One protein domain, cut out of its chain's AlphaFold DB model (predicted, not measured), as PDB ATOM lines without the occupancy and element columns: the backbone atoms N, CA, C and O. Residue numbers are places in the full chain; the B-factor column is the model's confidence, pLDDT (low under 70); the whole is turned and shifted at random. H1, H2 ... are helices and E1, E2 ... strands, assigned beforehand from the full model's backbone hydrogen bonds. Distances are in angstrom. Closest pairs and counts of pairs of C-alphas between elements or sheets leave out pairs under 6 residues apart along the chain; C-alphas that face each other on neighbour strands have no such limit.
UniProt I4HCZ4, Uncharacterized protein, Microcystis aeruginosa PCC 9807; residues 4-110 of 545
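Overview. This is residues 4 to 110 of the 545 residues of an uncharacterized protein of Microcystis aeruginosa PCC 9807 (UniProt I4HCZ4). Little regular structure is seen: a small hairpin, E1 and E2, has H1 beside E1, while H3 packs across residues 68 to 72 of H2, and the long link 27 to 59 joins H1 to H2. The 107 printed residues hold H1, H2, H3, E1, E2 in that order, mostly helix, with only 40 residues in named elements. The whole is compact, radius of gyration of the C-alphas 14.7 A, spanning 41 by 35 by 23 A.

Along the chain. E1 is residues 97 to 99 and E2 106 to 108, ending at C-alpha 108 (75.761, 56.427, 49.640). H1, residues 16 to 26, begins at (72.853, 73.505, 55.738) and is 15.4 A long. H2, residues 60 to 74, is 20.7 A long; H3 is residues 84 to 91.

Arrangement. E1 and E2 form an antiparallel hairpin at 151 degrees, with N 98 and O 107 3.0 A apart, within hydrogen-bond range. The closest C-alphas of H1 and E1, Phe 18 and Pro 99, are 5.3 A apart. H2 touches H3 with residues 68 to 72 alone, closest C-alphas Ala 72 and Thr 88 at 5.5 A, only just about perpendicular at 71 degrees. H1 and H2 are apart. In H1, H2 and H3 every O i to N i+4 pair is within hydrogen-bond range.

Size, cuts and confidence. The C-alphas farthest apart, of Gly 11 and Ser 76, are 42.4 A apart. The printed part has no cut; the H1 to H2 link is long. pLDDT is under 70 at residues 4 to 6, 8 to 12, 51, and 53 to 54.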
ATOM      1  N   SER A   4      73.684  80.344  55.625       49.38
ATOM      2  CA  SER A   4      72.507  79.889  54.870       49.38
ATOM      3  C   SER A   4      71.934  80.949  53.916       49.38
ATOM      4  O   SER A   4      71.243  80.586  52.971       49.38
ATOM      5  N   GLN A   5      72.249  82.236  54.108       52.53
ATOM      6  CA  GLN A   5      71.865  83.325  53.200       52.53
ATOM      7  C   GLN A   5      72.802  83.454  51.984       52.53
ATOM      8  O   GLN A   5      72.417  84.063  50.990       52.53
ATOM      9  N   GLN A   6      74.009  82.871  52.024       63.00
ATOM     10  CA  GLN A   6      75.001  82.975  50.939       63.00
ATOM     11  C   GLN A   6      74.733  81.986  49.788       63.00
ATOM     12  O   GLN A   6      75.057  82.257  48.626       63.00
ATOM     13  N   TYR A   7      74.119  80.836  50.086       70.06
ATOM     14  CA  TYR A   7      73.847  79.768  49.124       70.06
ATOM     15  C   TYR A   7      72.342  79.541  48.951       70.06
ATOM     16  O   TYR A   7      71.625  79.162  49.871       70.06
ATOM     17  N   GLY A   8      71.868  79.756  47.727       61.94
ATOM     18  CA  GLY A   8      70.466  79.648  47.351       61.94
ATOM     19  C   GLY A   8      70.288  79.984  45.877       61.94
ATOM     20  O   GLY A   8      71.163  80.583  45.248       61.94
ATOM     21  N   SER A   9      69.168  79.564  45.302       56.97
ATOM     22  CA  SER A   9      68.800  79.913  43.928       56.97
ATOM     23  C   SER A   9      67.286  80.004  43.817       56.97
ATOM     24  O   SER A   9      66.604  79.086  44.268       56.97
ATOM     25  N   LYS A  10      66.767  81.065  43.184       49.50
ATOM     26  CA  LYS A  10      65.333  81.223  42.865       49.50
ATOM     27  C   LYS A  10      64.402  81.032  44.082       49.50
ATOM     28  O   LYS A  10      63.422  80.301  44.000       49.50
ATOM     29  N   GLY A  11      64.734  81.649  45.220       50.16
ATOM     30  CA  GLY A  11      63.884  81.641  46.421       50.16
ATOM     31  C   GLY A  11      63.939  80.370  47.282       50.16
ATOM     32  O   GLY A  11      63.223  80.298  48.273       50.16
ATOM     33  N   GLN A  12      64.785  79.385  46.953       59.88
ATOM     34  CA  GLN A  12      65.026  78.208  47.798       59.88
ATOM     35  C   GLN A  12      66.427  78.247  48.417       59.88
ATOM     36  O   GLN A  12      67.433  78.336  47.698       59.88
ATOM     37  N   SER A  13      66.484  78.159  49.746       73.81
ATOM     38  CA  SER A  13      67.718  77.953  50.506       73.81
ATOM     39  C   SER A  13      68.206  76.515  50.331       73.81
ATOM     40  O   SER A  13      67.418  75.573  50.233       73.81
ATOM     41  N   TRP A  14      69.521  76.332  50.228       87.81
ATOM     42  CA  TRP A  14      70.108  74.990  50.198       87.81
ATOM     43  C   TRP A  14      70.207  74.453  51.625       87.81
ATOM     44  O   TRP A  14      70.435  75.223  52.560       87.81
ATOM     45  N   HIS A  15      70.054  73.139  51.801       92.44
ATOM     46  CA  HIS A  15      70.127  72.543  53.133       92.44
ATOM     47  C   HIS A  15      71.503  72.810  53.783       92.44
ATOM     48  O   HIS A  15      72.522  72.617  53.109       92.44
ATOM     49  N   PRO A  16      71.583  73.197  55.072       92.50
ATOM     50  CA  PRO A  16      72.853  73.505  55.738       92.50
ATOM     51  C   PRO A  16      73.891  72.380  55.650       92.50
ATOM     52  O   PRO A  16      75.065  72.644  55.405       92.50
ATOM     53  N   ASP A  17      73.463  71.120  55.766       94.94
ATOM     54  CA  ASP A  17      74.360  69.961  55.615       94.94
ATOM     55  C   ASP A  17      74.961  69.865  54.222       94.94
ATOM     56  O   ASP A  17      76.131  69.520  54.074       94.94
ATOM     57  N   PHE A  18      74.182  70.216  53.197       95.31
ATOM     58  CA  PHE A  18      74.692  70.278  51.840       95.31
ATOM     59  C   PHE A  18      75.726  71.390  51.694       95.31
ATOM     60  O   PHE A  18      76.765  71.153  51.091       95.31
ATOM     61  N   ILE A  19      75.502  72.558  52.302       92.81
ATOM     62  CA  ILE A  19      76.480  73.654  52.290       92.81
ATOM     63  C   ILE A  19      77.789  73.231  52.970       92.81
ATOM     64  O   ILE A  19      78.849  73.375  52.365       92.81
ATOM     65  N   ARG A  20      77.717  72.628  54.167       94.50
ATOM     66  CA  ARG A  20      78.895  72.088  54.874       94.50
ATOM     67  C   ARG A  20      79.644  71.054  54.035       94.50
ATOM     68  O   ARG A  20      80.868  71.075  53.965       94.50
ATOM     69  N   TYR A  21      78.908  70.174  53.366       96.88
ATOM     70  CA  TYR A  21      79.480  69.187  52.457       96.88
ATOM     71  C   TYR A  21      80.173  69.829  51.249       96.88
ATOM     72  O   TYR A  21      81.260  69.393  50.880       96.88
ATOM     73  N   MET A  22      79.598  70.873  50.646       95.31
ATOM     74  CA  MET A  22      80.256  71.570  49.540       95.31
ATOM     75  C   MET A  22      81.570  72.208  49.978       95.31
ATOM     76  O   MET A  22      82.558  72.093  49.259       95.31
ATOM     77  N   GLU A  23      81.584  72.863  51.144       94.62
ATOM     78  CA  GLU A  23      82.797  73.447  51.724       94.62
ATOM     79  C   GLU A  23      83.856  72.367  51.966       94.62
ATOM     80  O   GLU A  23      85.008  72.546  51.576       94.62
ATOM     81  N   PHE A  24      83.463  71.225  52.533       96.88
ATOM     82  CA  PHE A  24      84.351  70.081  52.714       96.88
ATOM     83  C   PHE A  24      84.946  69.603  51.382       96.88
ATOM     84  O   PHE A  24      86.162  69.510  51.260       96.88
ATOM     85  N   ILE A  25      84.111  69.352  50.370       97.44
ATOM     86  CA  ILE A  25      84.560  68.850  49.065       97.44
ATOM     87  C   ILE A  25      85.462  69.858  48.344       97.44
ATOM     88  O   ILE A  25      86.498  69.467  47.811       97.44
ATOM     89  N   ALA A  26      85.090  71.140  48.325       95.12
ATOM     90  CA  ALA A  26      85.833  72.178  47.610       95.12
ATOM     91  C   ALA A  26      87.241  72.404  48.182       95.12
ATOM     92  O   ALA A  26      88.139  72.790  47.438       95.12
ATOM     93  N   ASN A  27      87.431  72.139  49.478       95.00
ATOM     94  CA  ASN A  27      88.718  72.269  50.161       95.00
ATOM     95  C   ASN A  27      89.464  70.931  50.322       95.00
ATOM     96  O   ASN A  27      90.559  70.910  50.880       95.00
ATOM     97  N   HIS A  28      88.897  69.812  49.866       97.50
ATOM     98  CA  HIS A  28      89.528  68.502  50.008       97.50
ATOM     99  C   HIS A  28      90.646  68.308  48.973       97.50
ATOM    100  O   HIS A  28      90.437  68.545  47.781       97.50
ATOM    101  N   GLU A  29      91.801  67.777  49.397       95.94
ATOM    102  CA  GLU A  29      92.994  67.595  48.545       95.94
ATOM    103  C   GLU A  29      92.695  66.813  47.256       95.94
ATOM    104  O   GLU A  29      93.206  67.120  46.181       95.94
ATOM    105  N   THR A  30      91.784  65.840  47.323       95.50
ATOM    106  CA  THR A  30      91.347  65.065  46.153       95.50
ATOM    107  C   THR A  30      90.860  65.930  44.982       95.50
ATOM    108  O   THR A  30      91.107  65.580  43.822       95.50
ATOM    109  N   TYR A  31      90.211  67.060  45.279       96.31
ATOM    110  CA  TYR A  31      89.665  68.009  44.302       96.31
ATOM    111  C   TYR A  31      90.588  69.207  44.045       96.31
ATOM    112  O   TYR A  31      90.197  70.161  43.367       96.31
ATOM    113  N   ARG A  32      91.830  69.165  44.540       94.31
ATOM    114  CA  ARG A  32      92.813  70.222  44.314       94.31
ATOM    115  C   ARG A  32      93.028  70.469  42.821       94.31
ATOM    116  O   ARG A  32      93.093  69.548  42.000       94.31
ATOM    117  N   GLY A  33      93.119  71.750  42.475       93.12
ATOM    118  CA  GLY A  33      93.266  72.204  41.095       93.12
ATOM    119  C   GLY A  33      91.989  72.095  40.257       93.12
ATOM    120  O   GLY A  33      92.070  72.283  39.046       93.12
ATOM    121  N   MET A  34      90.823  71.796  40.855       94.69
ATOM    122  CA  MET A  34      89.548  71.822  40.134       94.69
ATOM    123  C   MET A  34      89.300  73.232  39.569       94.69
ATOM    124  O   MET A  34      89.238  74.196  40.338       94.69
ATOM    125  N   PRO A  35      89.124  73.382  38.245       94.56
ATOM    126  CA  PRO A  35      88.980  74.695  37.636       94.56
ATOM    127  C   PRO A  35      87.743  75.458  38.107       94.56
ATOM    128  O   PRO A  35      86.644  74.897  38.235       94.56
ATOM    129  N   ASP A  36      87.946  76.763  38.300       91.94
ATOM    130  CA  ASP A  36      86.941  77.729  38.737       91.94
ATOM    131  C   ASP A  36      86.182  77.232  39.980       91.94
ATOM    132  O   ASP A  36      84.954  77.155  39.975       91.94
ATOM    133  N   ALA A  37      86.903  76.782  41.012       90.56
ATOM    134  CA  ALA A  37      86.295  76.244  42.230       90.56
ATOM    135  C   ALA A  37      85.538  77.303  43.041       90.56
ATOM    136  O   ALA A  37      84.448  77.033  43.548       90.56
ATOM    137  N   PHE A  38      86.083  78.516  43.086       90.44
ATOM    138  CA  PHE A  38      85.522  79.670  43.778       90.44
ATOM    139  C   PHE A  38      85.303  80.810  42.785       90.44
ATOM    140  O   PHE A  38      86.062  80.961  41.825       90.44
ATOM    141  N   ASN A  39      84.246  81.591  42.997       84.69
ATOM    142  CA  ASN A  39      84.012  82.821  42.252       84.69
ATOM    143  C   ASN A  39      84.717  84.027  42.917       84.69
ATOM    144  O   ASN A  39      85.407  83.878  43.921       84.69
ATOM    145  N   GLU A  40      84.521  85.232  42.374       79.75
ATOM    146  CA  GLU A  40      85.146  86.476  42.867       79.75
ATOM    147  C   GLU A  40      84.689  86.874  44.282       79.75
ATOM    148  O   GLU A  40      85.414  87.556  44.996       79.75
ATOM    149  N   GLU A  41      83.529  86.386  44.724       81.25
ATOM    150  CA  GLU A  41      82.987  86.572  46.078       81.25
ATOM    151  C   GLU A  41      83.396  85.429  47.028       81.25
ATOM    152  O   GLU A  41      82.787  85.228  48.081       81.25
ATOM    153  N   ASN A  42      84.386  84.621  46.632       82.19
ATOM    154  CA  ASN A  42      84.840  83.418  47.331       82.19
ATOM    155  C   ASN A  42      83.730  82.368  47.572       82.19
ATOM    156  O   ASN A  42      83.798  81.542  48.484       82.19
ATOM    157  N   LYS A  43      82.677  82.389  46.750       87.38
ATOM    158  CA  LYS A  43      81.575  81.423  46.780       87.38
ATOM    159  C   LYS A  43      81.909  80.218  45.910       87.38
ATOM    160  O   LYS A  43      82.388  80.366  44.786       87.38
ATOM    161  N   ILE A  44      81.584  79.024  46.397       90.56
ATOM    162  CA  ILE A  44      81.848  77.773  45.681       90.56
ATOM    163  C   ILE A  44      80.994  77.705  44.413       90.56
ATOM    164  O   ILE A  44      79.758  77.709  44.460       90.56
ATOM    165  N   GLN A  45      81.656  77.570  43.270       90.56
ATOM    166  CA  GLN A  45      81.016  77.366  41.980       90.56
ATOM    167  C   GLN A  45      80.612  75.893  41.839       90.56
ATOM    168  O   GLN A  45      81.277  75.086  41.189       90.56
ATOM    169  N   TRP A  46      79.504  75.505  42.463       92.31
ATOM    170  CA  TRP A  46      79.122  74.092  42.516       92.31
ATOM    171  C   TRP A  46      78.689  73.509  41.158       92.31
ATOM    172  O   TRP A  46      78.998  72.360  40.840       92.31
ATOM    173  N   GLU A  47      77.985  74.298  40.340       89.12
ATOM    174  CA  GLU A  47      77.357  73.850  39.087       89.12
ATOM    175  C   GLU A  47      78.014  74.519  37.868       89.12
ATOM    176  O   GLU A  47      78.138  75.745  37.813       89.12
ATOM    177  N   ALA A  48      78.407  73.732  36.868       86.06
ATOM    178  CA  ALA A  48      79.106  74.192  35.669       86.06
ATOM    179  C   ALA A  48      78.449  73.633  34.394       86.06
ATOM    180  O   ALA A  48      79.039  72.782  33.728       86.06
ATOM    181  N   PRO A  49      77.240  74.099  34.030       75.94
ATOM    182  CA  PRO A  49      76.512  73.548  32.895       75.94
ATOM    183  C   PRO A  49      77.159  73.883  31.555       75.94
ATOM    184  O   PRO A  49      77.679  74.974  31.337       75.94
ATOM    185  N   SER A  50      77.077  72.924  30.631       71.06
ATOM    186  CA  SER A  50      77.682  72.998  29.289       71.06
ATOM    187  C   SER A  50      77.096  74.066  28.357       71.06
ATOM    188  O   SER A  50      77.578  74.222  27.239       71.06
ATOM    189  N   ASN A  51      76.036  74.758  28.779       63.00
ATOM    190  CA  ASN A  51      75.286  75.732  27.985       63.00
ATOM    191  C   ASN A  51      75.469  77.181  28.470       63.00
ATOM    192  O   ASN A  51      74.641  78.036  28.152       63.00
ATOM    193  N   ARG A  52      76.509  77.471  29.264       70.56
ATOM    194  CA  ARG A  52      76.872  78.858  29.581       70.56
ATOM    195  C   ARG A  52      77.409  79.521  28.312       70.56
ATOM    196  O   ARG A  52      78.436  79.111  27.793       70.56
ATOM    197  N   SER A  53      76.687  80.517  27.810       49.44
ATOM    198  CA  SER A  53      76.972  81.169  26.528       49.44
ATOM    199  C   SER A  53      77.969  82.323  26.611       49.44
ATOM    200  O   SER A  53      78.501  82.735  25.589       49.44
ATOM    201  N   SER A  54      78.188  82.885  27.801       59.56
ATOM    202  CA  SER A  54      79.029  84.066  28.006       59.56
ATOM    203  C   SER A  54      79.473  84.196  29.471       59.56
ATOM    204  O   SER A  54      78.992  83.474  30.351       59.56
ATOM    205  N   GLY A  55      80.415  85.109  29.726       76.06
ATOM    206  CA  GLY A  55      80.958  85.411  31.053       76.06
ATOM    207  C   GLY A  55      82.219  84.620  31.422       76.06
ATOM    208  O   GLY A  55      82.581  83.645  30.765       76.06
ATOM    209  N   LYS A  56      82.872  85.030  32.517       80.56
ATOM    210  CA  LYS A  56      84.167  84.495  32.999       80.56
ATOM    211  C   LYS A  56      84.198  82.968  33.171       80.56
ATOM    212  O   LYS A  56      85.230  82.338  32.981       80.56
ATOM    213  N   TYR A  57      83.048  82.372  33.495       83.50
ATOM    214  CA  TYR A  57      82.886  80.940  33.773       83.50
ATOM    215  C   TYR A  57      82.232  80.157  32.620       83.50
ATOM    216  O   TYR A  57      81.692  79.071  32.846       83.50
ATOM    217  N   LYS A  58      82.207  80.699  31.391       78.12
ATOM    218  CA  LYS A  58      81.599  80.019  30.228       78.12
ATOM    219  C   LYS A  58      82.271  78.670  29.928       78.12
ATOM    220  O   LYS A  58      81.587  77.682  29.673       78.12
ATOM    221  N   ASP A  59      83.591  78.597  30.101       82.00
ATOM    222  CA  ASP A  59      84.395  77.412  29.777       82.00
ATOM    223  C   ASP A  59      84.602  76.448  30.955       82.00
ATOM    224  O   ASP A  59      85.232  75.399  30.794       82.00
ATOM    225  N   THR A  60      84.045  76.741  32.138       87.00
ATOM    226  CA  THR A  60      84.260  75.937  33.355       87.00
ATOM    227  C   THR A  60      83.913  74.464  33.146       87.00
ATOM    228  O   THR A  60      84.656  73.588  33.581       87.00
ATOM    229  N   HIS A  61      82.825  74.158  32.430       86.56
ATOM    230  CA  HIS A  61      82.444  72.775  32.125       86.56
ATOM    231  C   HIS A  61      83.570  72.013  31.398       86.56
ATOM    232  O   HIS A  61      83.823  70.842  31.681       86.56
ATOM    233  N   HIS A  62      84.248  72.662  30.448       78.50
ATOM    234  CA  HIS A  62      85.327  72.062  29.661       78.50
ATOM    235  C   HIS A  62      86.600  71.907  30.468       78.50
ATOM    236  O   HIS A  62      87.143  70.803  30.510       78.50
ATOM    237  N   LYS A  63      86.999  72.964  31.179       91.81
ATOM    238  CA  LYS A  63      88.142  72.922  32.090       91.81
ATOM    239  C   LYS A  63      87.978  71.794  33.115       91.81
ATOM    240  O   LYS A  63      88.882  70.985  33.295       91.81
ATOM    241  N   ARG A  64      86.789  71.660  33.718       93.75
ATOM    242  CA  ARG A  64      86.481  70.559  34.644       93.75
ATOM    243  C   ARG A  64      86.501  69.202  33.967       93.75
ATOM    244  O   ARG A  64      87.037  68.265  34.540       93.75
ATOM    245  N   ARG A  65      85.946  69.063  32.758       88.69
ATOM    246  CA  ARG A  65      86.011  67.790  32.018       88.69
ATOM    247  C   ARG A  65      87.453  67.336  31.803       88.69
ATOM    248  O   ARG A  65      87.726  66.147  31.921       88.69
ATOM    249  N   GLU A  66      88.342  68.273  31.496       90.75
ATOM    250  CA  GLU A  66      89.760  67.984  31.309       90.75
ATOM    251  C   GLU A  66      90.458  67.659  32.633       90.75
ATOM    252  O   GLU A  66      91.190  66.676  32.715       90.75
ATOM    253  N   TRP A  67      90.142  68.384  33.709       96.81
ATOM    254  CA  TRP A  67      90.579  68.012  35.057       96.81
ATOM    255  C   TRP A  67      90.148  66.584  35.418       96.81
ATOM    256  O   TRP A  67      90.969  65.787  35.866       96.81
ATOM    257  N   TRP A  68      88.889  66.223  35.144       95.31
ATOM    258  CA  TRP A  68      88.373  64.871  35.357       95.31
ATOM    259  C   TRP A  68      89.136  63.843  34.520       95.31
ATOM    260  O   TRP A  68      89.451  62.778  35.039       95.31
ATOM    261  N   ARG A  69      89.460  64.148  33.255       93.06
ATOM    262  CA  ARG A  69      90.265  63.271  32.390       93.06
ATOM    263  C   ARG A  69      91.639  63.011  33.005       93.06
ATOM    264  O   ARG A  69      92.027  61.857  33.140       93.06
ATOM    265  N   ARG A  70      92.353  64.059  33.425       96.19
ATOM    266  CA  ARG A  70      93.669  63.930  34.076       96.19
ATOM    267  C   ARG A  70      93.576  63.153  35.386       96.19
ATOM    268  O   ARG A  70      94.405  62.289  35.656       96.19
ATOM    269  N   LYS A  71      92.530  63.410  36.175       96.44
ATOM    270  CA  LYS A  71      92.264  62.680  37.416       96.44
ATOM    271  C   LYS A  71      91.993  61.196  37.151       96.44
ATOM    272  O   LYS A  71      92.542  60.367  37.864       96.44
ATOM    273  N   ALA A  72      91.230  60.857  36.113       94.75
ATOM    274  CA  ALA A  72      90.993  59.475  35.698       94.75
ATOM    275  C   ALA A  72      92.306  58.753  35.359       94.75
ATOM    276  O   ALA A  72      92.571  57.685  35.907       94.75
ATOM    277  N   VAL A  73      93.170  59.386  34.556       96.06
ATOM    278  CA  VAL A  73      94.503  58.850  34.229       96.06
ATOM    279  C   VAL A  73      95.334  58.625  35.496       96.06
ATOM    280  O   VAL A  73      95.923  57.561  35.651       96.06
ATOM    281  N   SER A  74      95.320  59.571  36.444       95.81
ATOM    282  CA  SER A  74      96.084  59.452  37.699       95.81
ATOM    283  C   SER A  74      95.663  58.284  38.599       95.81
ATOM    284  O   SER A  74      96.435  57.875  39.458       95.81
ATOM    285  N   ILE A  75      94.460  57.735  38.403       95.25
ATOM    286  CA  ILE A  75      93.945  56.574  39.147       95.25
ATOM    287  C   ILE A  75      93.771  55.341  38.250       95.25
ATOM    288  O   ILE A  75      93.022  54.427  38.590       95.25
ATOM    289  N   SER A  76      94.467  55.309  37.110       95.19
ATOM    290  CA  SER A  76      94.471  54.197  36.150       95.19
ATOM    291  C   SER A  76      93.103  53.877  35.527       95.19
ATOM    292  O   SER A  76      92.820  52.733  35.176       95.19
ATOM    293  N   ILE A  77      92.240  54.883  35.357       90.94
ATOM    294  CA  ILE A  77      91.015  54.769  34.557       90.94
ATOM    295  C   ILE A  77      91.282  55.337  33.166       90.94
ATOM    296  O   ILE A  77      91.582  56.521  33.019       90.94
ATOM    297  N   ASP A  78      91.074  54.511  32.141       85.75
ATOM    298  CA  ASP A  78      91.114  54.940  30.745       85.75
ATOM    299  C   ASP A  78      89.980  55.949  30.440       85.75
ATOM    300  O   ASP A  78      88.799  55.580  30.522       85.75
ATOM    301  N   PRO A  79      90.295  57.204  30.055       83.75
ATOM    302  CA  PRO A  79      89.305  58.218  29.687       83.75
ATOM    303  C   PRO A  79      88.574  57.957  28.361       83.75
ATOM    304  O   PRO A  79      87.684  58.735  28.000       83.75
ATOM    305  N   GLN A  80      88.956  56.919  27.613       78.62
ATOM    306  CA  GLN A  80      88.241  56.457  26.421       78.62
ATOM    307  C   GLN A  80      87.207  55.374  26.758       78.62
ATOM    308  O   GLN A  80      86.163  55.296  26.105       78.62
ATOM    309  N   SER A  81      87.421  54.609  27.833       75.25
ATOM    310  CA  SER A  81      86.455  53.630  28.326       75.25
ATOM    311  C   SER A  81      85.111  54.275  28.671       75.25
ATOM    312  O   SER A  81      85.004  55.357  29.255       75.25
ATOM    313  N   ALA A  82      84.010  53.620  28.327       71.56
ATOM    314  CA  ALA A  82      82.714  54.206  28.625       71.56
ATOM    315  C   ALA A  82      82.453  54.226  30.153       71.56
ATOM    316  O   ALA A  82      82.889  53.347  30.889       71.56
ATOM    317  N   LYS A  83      81.681  55.201  30.653       81.31
ATOM    318  CA  LYS A  83      81.492  55.473  32.102       81.31
ATOM    319  C   LYS A  83      82.776  55.887  32.866       81.31
ATOM    320  O   LYS A  83      82.705  56.017  34.088       81.31
ATOM    321  N   TRP A  84      83.907  56.156  32.198       88.06
ATOM    322  CA  TRP A  84      85.162  56.561  32.861       88.06
ATOM    323  C   TRP A  84      84.957  57.676  33.895       88.06
ATOM    324  O   TRP A  84      85.435  57.584  35.023       88.06
ATOM    325  N   ILE A  85      84.167  58.700  33.548       87.62
ATOM    326  CA  ILE A  85      83.998  59.888  34.388       87.62
ATOM    327  C   ILE A  85      83.166  59.606  35.644       87.62
ATOM    328  O   ILE A  85      83.458  60.148  36.704       87.62
ATOM    329  N   SER A  86      82.170  58.717  35.562       88.81
ATOM    330  CA  SER A  86      81.364  58.340  36.728       88.81
ATOM    331  C   SER A  86      82.125  57.404  37.663       88.81
ATOM    332  O   SER A  86      81.989  57.522  38.878       88.81
ATOM    333  N   ARG A  87      82.939  56.497  37.102       89.19
ATOM    334  CA  ARG A  87      83.849  55.641  37.878       89.19
ATOM    335  C   ARG A  87      84.888  56.487  38.606       89.19
ATOM    336  O   ARG A  87      85.057  56.322  39.806       89.19
ATOM    337  N   THR A  88      85.479  57.454  37.903       94.69
ATOM    338  CA  THR A  88      86.423  58.418  38.483       94.69
ATOM    339  C   THR A  88      85.772  59.180  39.633       94.69
ATOM    340  O   THR A  88      86.306  59.172  40.734       94.69
ATOM    341  N   ALA A  89      84.588  59.766  39.418       95.50
ATOM    342  CA  ALA A  89      83.868  60.509  40.454       95.50
ATOM    343  C   ALA A  89      83.603  59.677  41.714       95.50
ATOM    344  O   ALA A  89      83.788  60.185  42.812       95.50
ATOM    345  N   ARG A  90      83.221  58.399  41.582       93.81
ATOM    346  CA  ARG A  90      83.057  57.504  42.738       93.81
ATOM    347  C   ARG A  90      84.387  57.188  43.410       93.81
ATOM    348  O   ARG A  90      84.497  57.376  44.612       93.81
ATOM    349  N   GLN A  91      85.385  56.746  42.650       94.38
ATOM    350  CA  GLN A  91      86.655  56.264  43.201       94.38
ATOM    351  C   GLN A  91      87.433  57.354  43.946       94.38
ATOM    352  O   GLN A  91      88.104  57.056  44.928       94.38
ATOM    353  N   ILE A  92      87.324  58.615  43.518       95.88
ATOM    354  CA  ILE A  92      87.994  59.729  44.198       95.88
ATOM    355  C   ILE A  92      87.150  60.361  45.312       95.88
ATOM    356  O   ILE A  92      87.633  61.241  46.023       95.88
ATOM    357  N   HIS A  93      85.874  59.990  45.447       97.38
ATOM    358  CA  HIS A  93      84.995  60.663  46.393       97.38
ATOM    359  C   HIS A  93      85.434  60.372  47.842       97.38
ATOM    360  O   HIS A  93      85.393  59.211  48.246       97.38
ATOM    361  N   PRO A  94      85.746  61.387  48.674       96.25
ATOM    362  CA  PRO A  94      86.408  61.179  49.967       96.25
ATOM    363  C   PRO A  94      85.661  60.268  50.948       96.25
ATOM    364  O   PRO A  94      86.273  59.556  51.730       96.25
ATOM    365  N   THR A  95      84.329  60.301  50.921       95.44
ATOM    366  CA  THR A  95      83.478  59.593  51.896       95.44
ATOM    367  C   THR A  95      82.514  58.590  51.266       95.44
ATOM    368  O   THR A  95      81.745  57.951  51.980       95.44
ATOM    369  N   LEU A  96      82.458  58.530  49.928       95.88
ATOM    370  CA  LEU A  96      81.382  57.884  49.157       95.88
ATOM    371  C   LEU A  96      79.941  58.205  49.622       95.88
ATOM    372  O   LEU A  96      79.012  57.464  49.308       95.88
ATOM    373  N   LYS A  97      79.724  59.303  50.355       97.06
ATOM    374  CA  LYS A  97      78.433  59.690  50.938       97.06
ATOM    375  C   LYS A  97      78.204  61.179  50.747       97.06
ATOM    376  O   LYS A  97      79.113  61.971  50.994       97.06
ATOM    377  N   LYS A  98      76.983  61.576  50.381       96.25
ATOM    378  CA  LYS A  98      76.633  63.000  50.286       96.25
ATOM    379  C   LYS A  98      75.227  63.331  50.785       96.25
ATOM    380  O   LYS A  98      74.300  62.551  50.548       96.25
ATOM    381  N   PRO A  99      75.031  64.500  51.417       97.25
ATOM    382  CA  PRO A  99      73.712  65.034  51.737       97.25
ATOM    383  C   PRO A  99      72.940  65.475  50.485       97.25
ATOM    384  O   PRO A  99      73.508  65.854  49.454       97.25
ATOM    385  N   CYS A 100      71.613  65.443  50.577       94.88
ATOM    386  CA  CYS A 100      70.721  65.983  49.558       94.88
ATOM    387  C   CYS A 100      70.652  67.514  49.656       94.88
ATOM    388  O   CYS A 100      70.411  68.054  50.734       94.88
ATOM    389  N   LYS A 101      70.752  68.218  48.521       92.44
ATOM    390  CA  LYS A 101      70.616  69.687  48.444       92.44
ATOM    391  C   LYS A 101      69.302  70.223  49.025       92.44
ATOM    392  O   LYS A 101      69.293  71.342  49.530       92.44
ATOM    393  N   LEU A 102      68.218  69.443  48.935       89.88
ATOM    394  CA  LEU A 102      66.884  69.844  49.393       89.88
ATOM    395  C   LEU A 102      66.627  69.471  50.859       89.88
ATOM    396  O   LEU A 102      66.353  70.347  51.667       89.88
ATOM    397  N   CYS A 103      66.710  68.183  51.203       91.12
ATOM    398  CA  CYS A 103      66.294  67.678  52.520       91.12
ATOM    399  C   CYS A 103      67.448  67.283  53.452       91.12
ATOM    400  O   CYS A 103      67.198  66.727  54.515       91.12
ATOM    401  N   GLY A 104      68.707  67.447  53.037       93.88
ATOM    402  CA  GLY A 104      69.871  67.093  53.855       93.88
ATOM    403  C   GLY A 104      70.181  65.601  53.971       93.88
ATOM    404  O   GLY A 104      71.326  65.265  54.253       93.88
ATOM    405  N   ARG A 105      69.232  64.696  53.673       95.00
ATOM    406  CA  ARG A 105      69.422  63.237  53.814       95.00
ATOM    407  C   ARG A 105      70.714  62.769  53.142       95.00
ATOM    408  O   ARG A 105      70.866  62.906  51.925       95.00
ATOM    409  N   VAL A 106      71.616  62.204  53.938       96.94
ATOM    410  CA  VAL A 106      72.882  61.628  53.475       96.94
ATOM    411  C   VAL A 106      72.613  60.267  52.849       96.94
ATOM    412  O   VAL A 106      71.905  59.448  53.425       96.94
ATOM    413  N   MET A 107      73.150  60.037  51.654       96.81
ATOM    414  CA  MET A 107      73.030  58.759  50.954       96.81
ATOM    415  C   MET A 107      74.379  58.326  50.384       96.81
ATOM    416  O   MET A 107      75.229  59.167  50.078       96.81
ATOM    417  N   GLU A 108      74.564  57.016  50.236       97.25
ATOM    418  CA  GLU A 108      75.761  56.427  49.640       97.25
ATOM    419  C   GLU A 108      75.784  56.604  48.123       97.25
ATOM    420  O   GLU A 108      74.764  56.547  47.443       97.25
ATOM    421  N   LEU A 109      76.973  56.801  47.572       96.56
ATOM    422  CA  LEU A 109      77.216  56.934  46.138       96.56
ATOM    423  C   LEU A 109      77.488  55.584  45.460       96.56
ATOM    424  O   LEU A 109      77.546  55.512  44.231       96.56
ATOM    425  N   ARG A 110      77.637  54.522  46.260       95.56
ATOM    426  CA  ARG A 110      77.714  53.128  45.815       95.56
ATOM    427  C   ARG A 110      76.328  52.610  45.436       95.56
ATOM    428  O   ARG A 110      75.318  53.123  45.915       95.56
TER     429      ARG A 110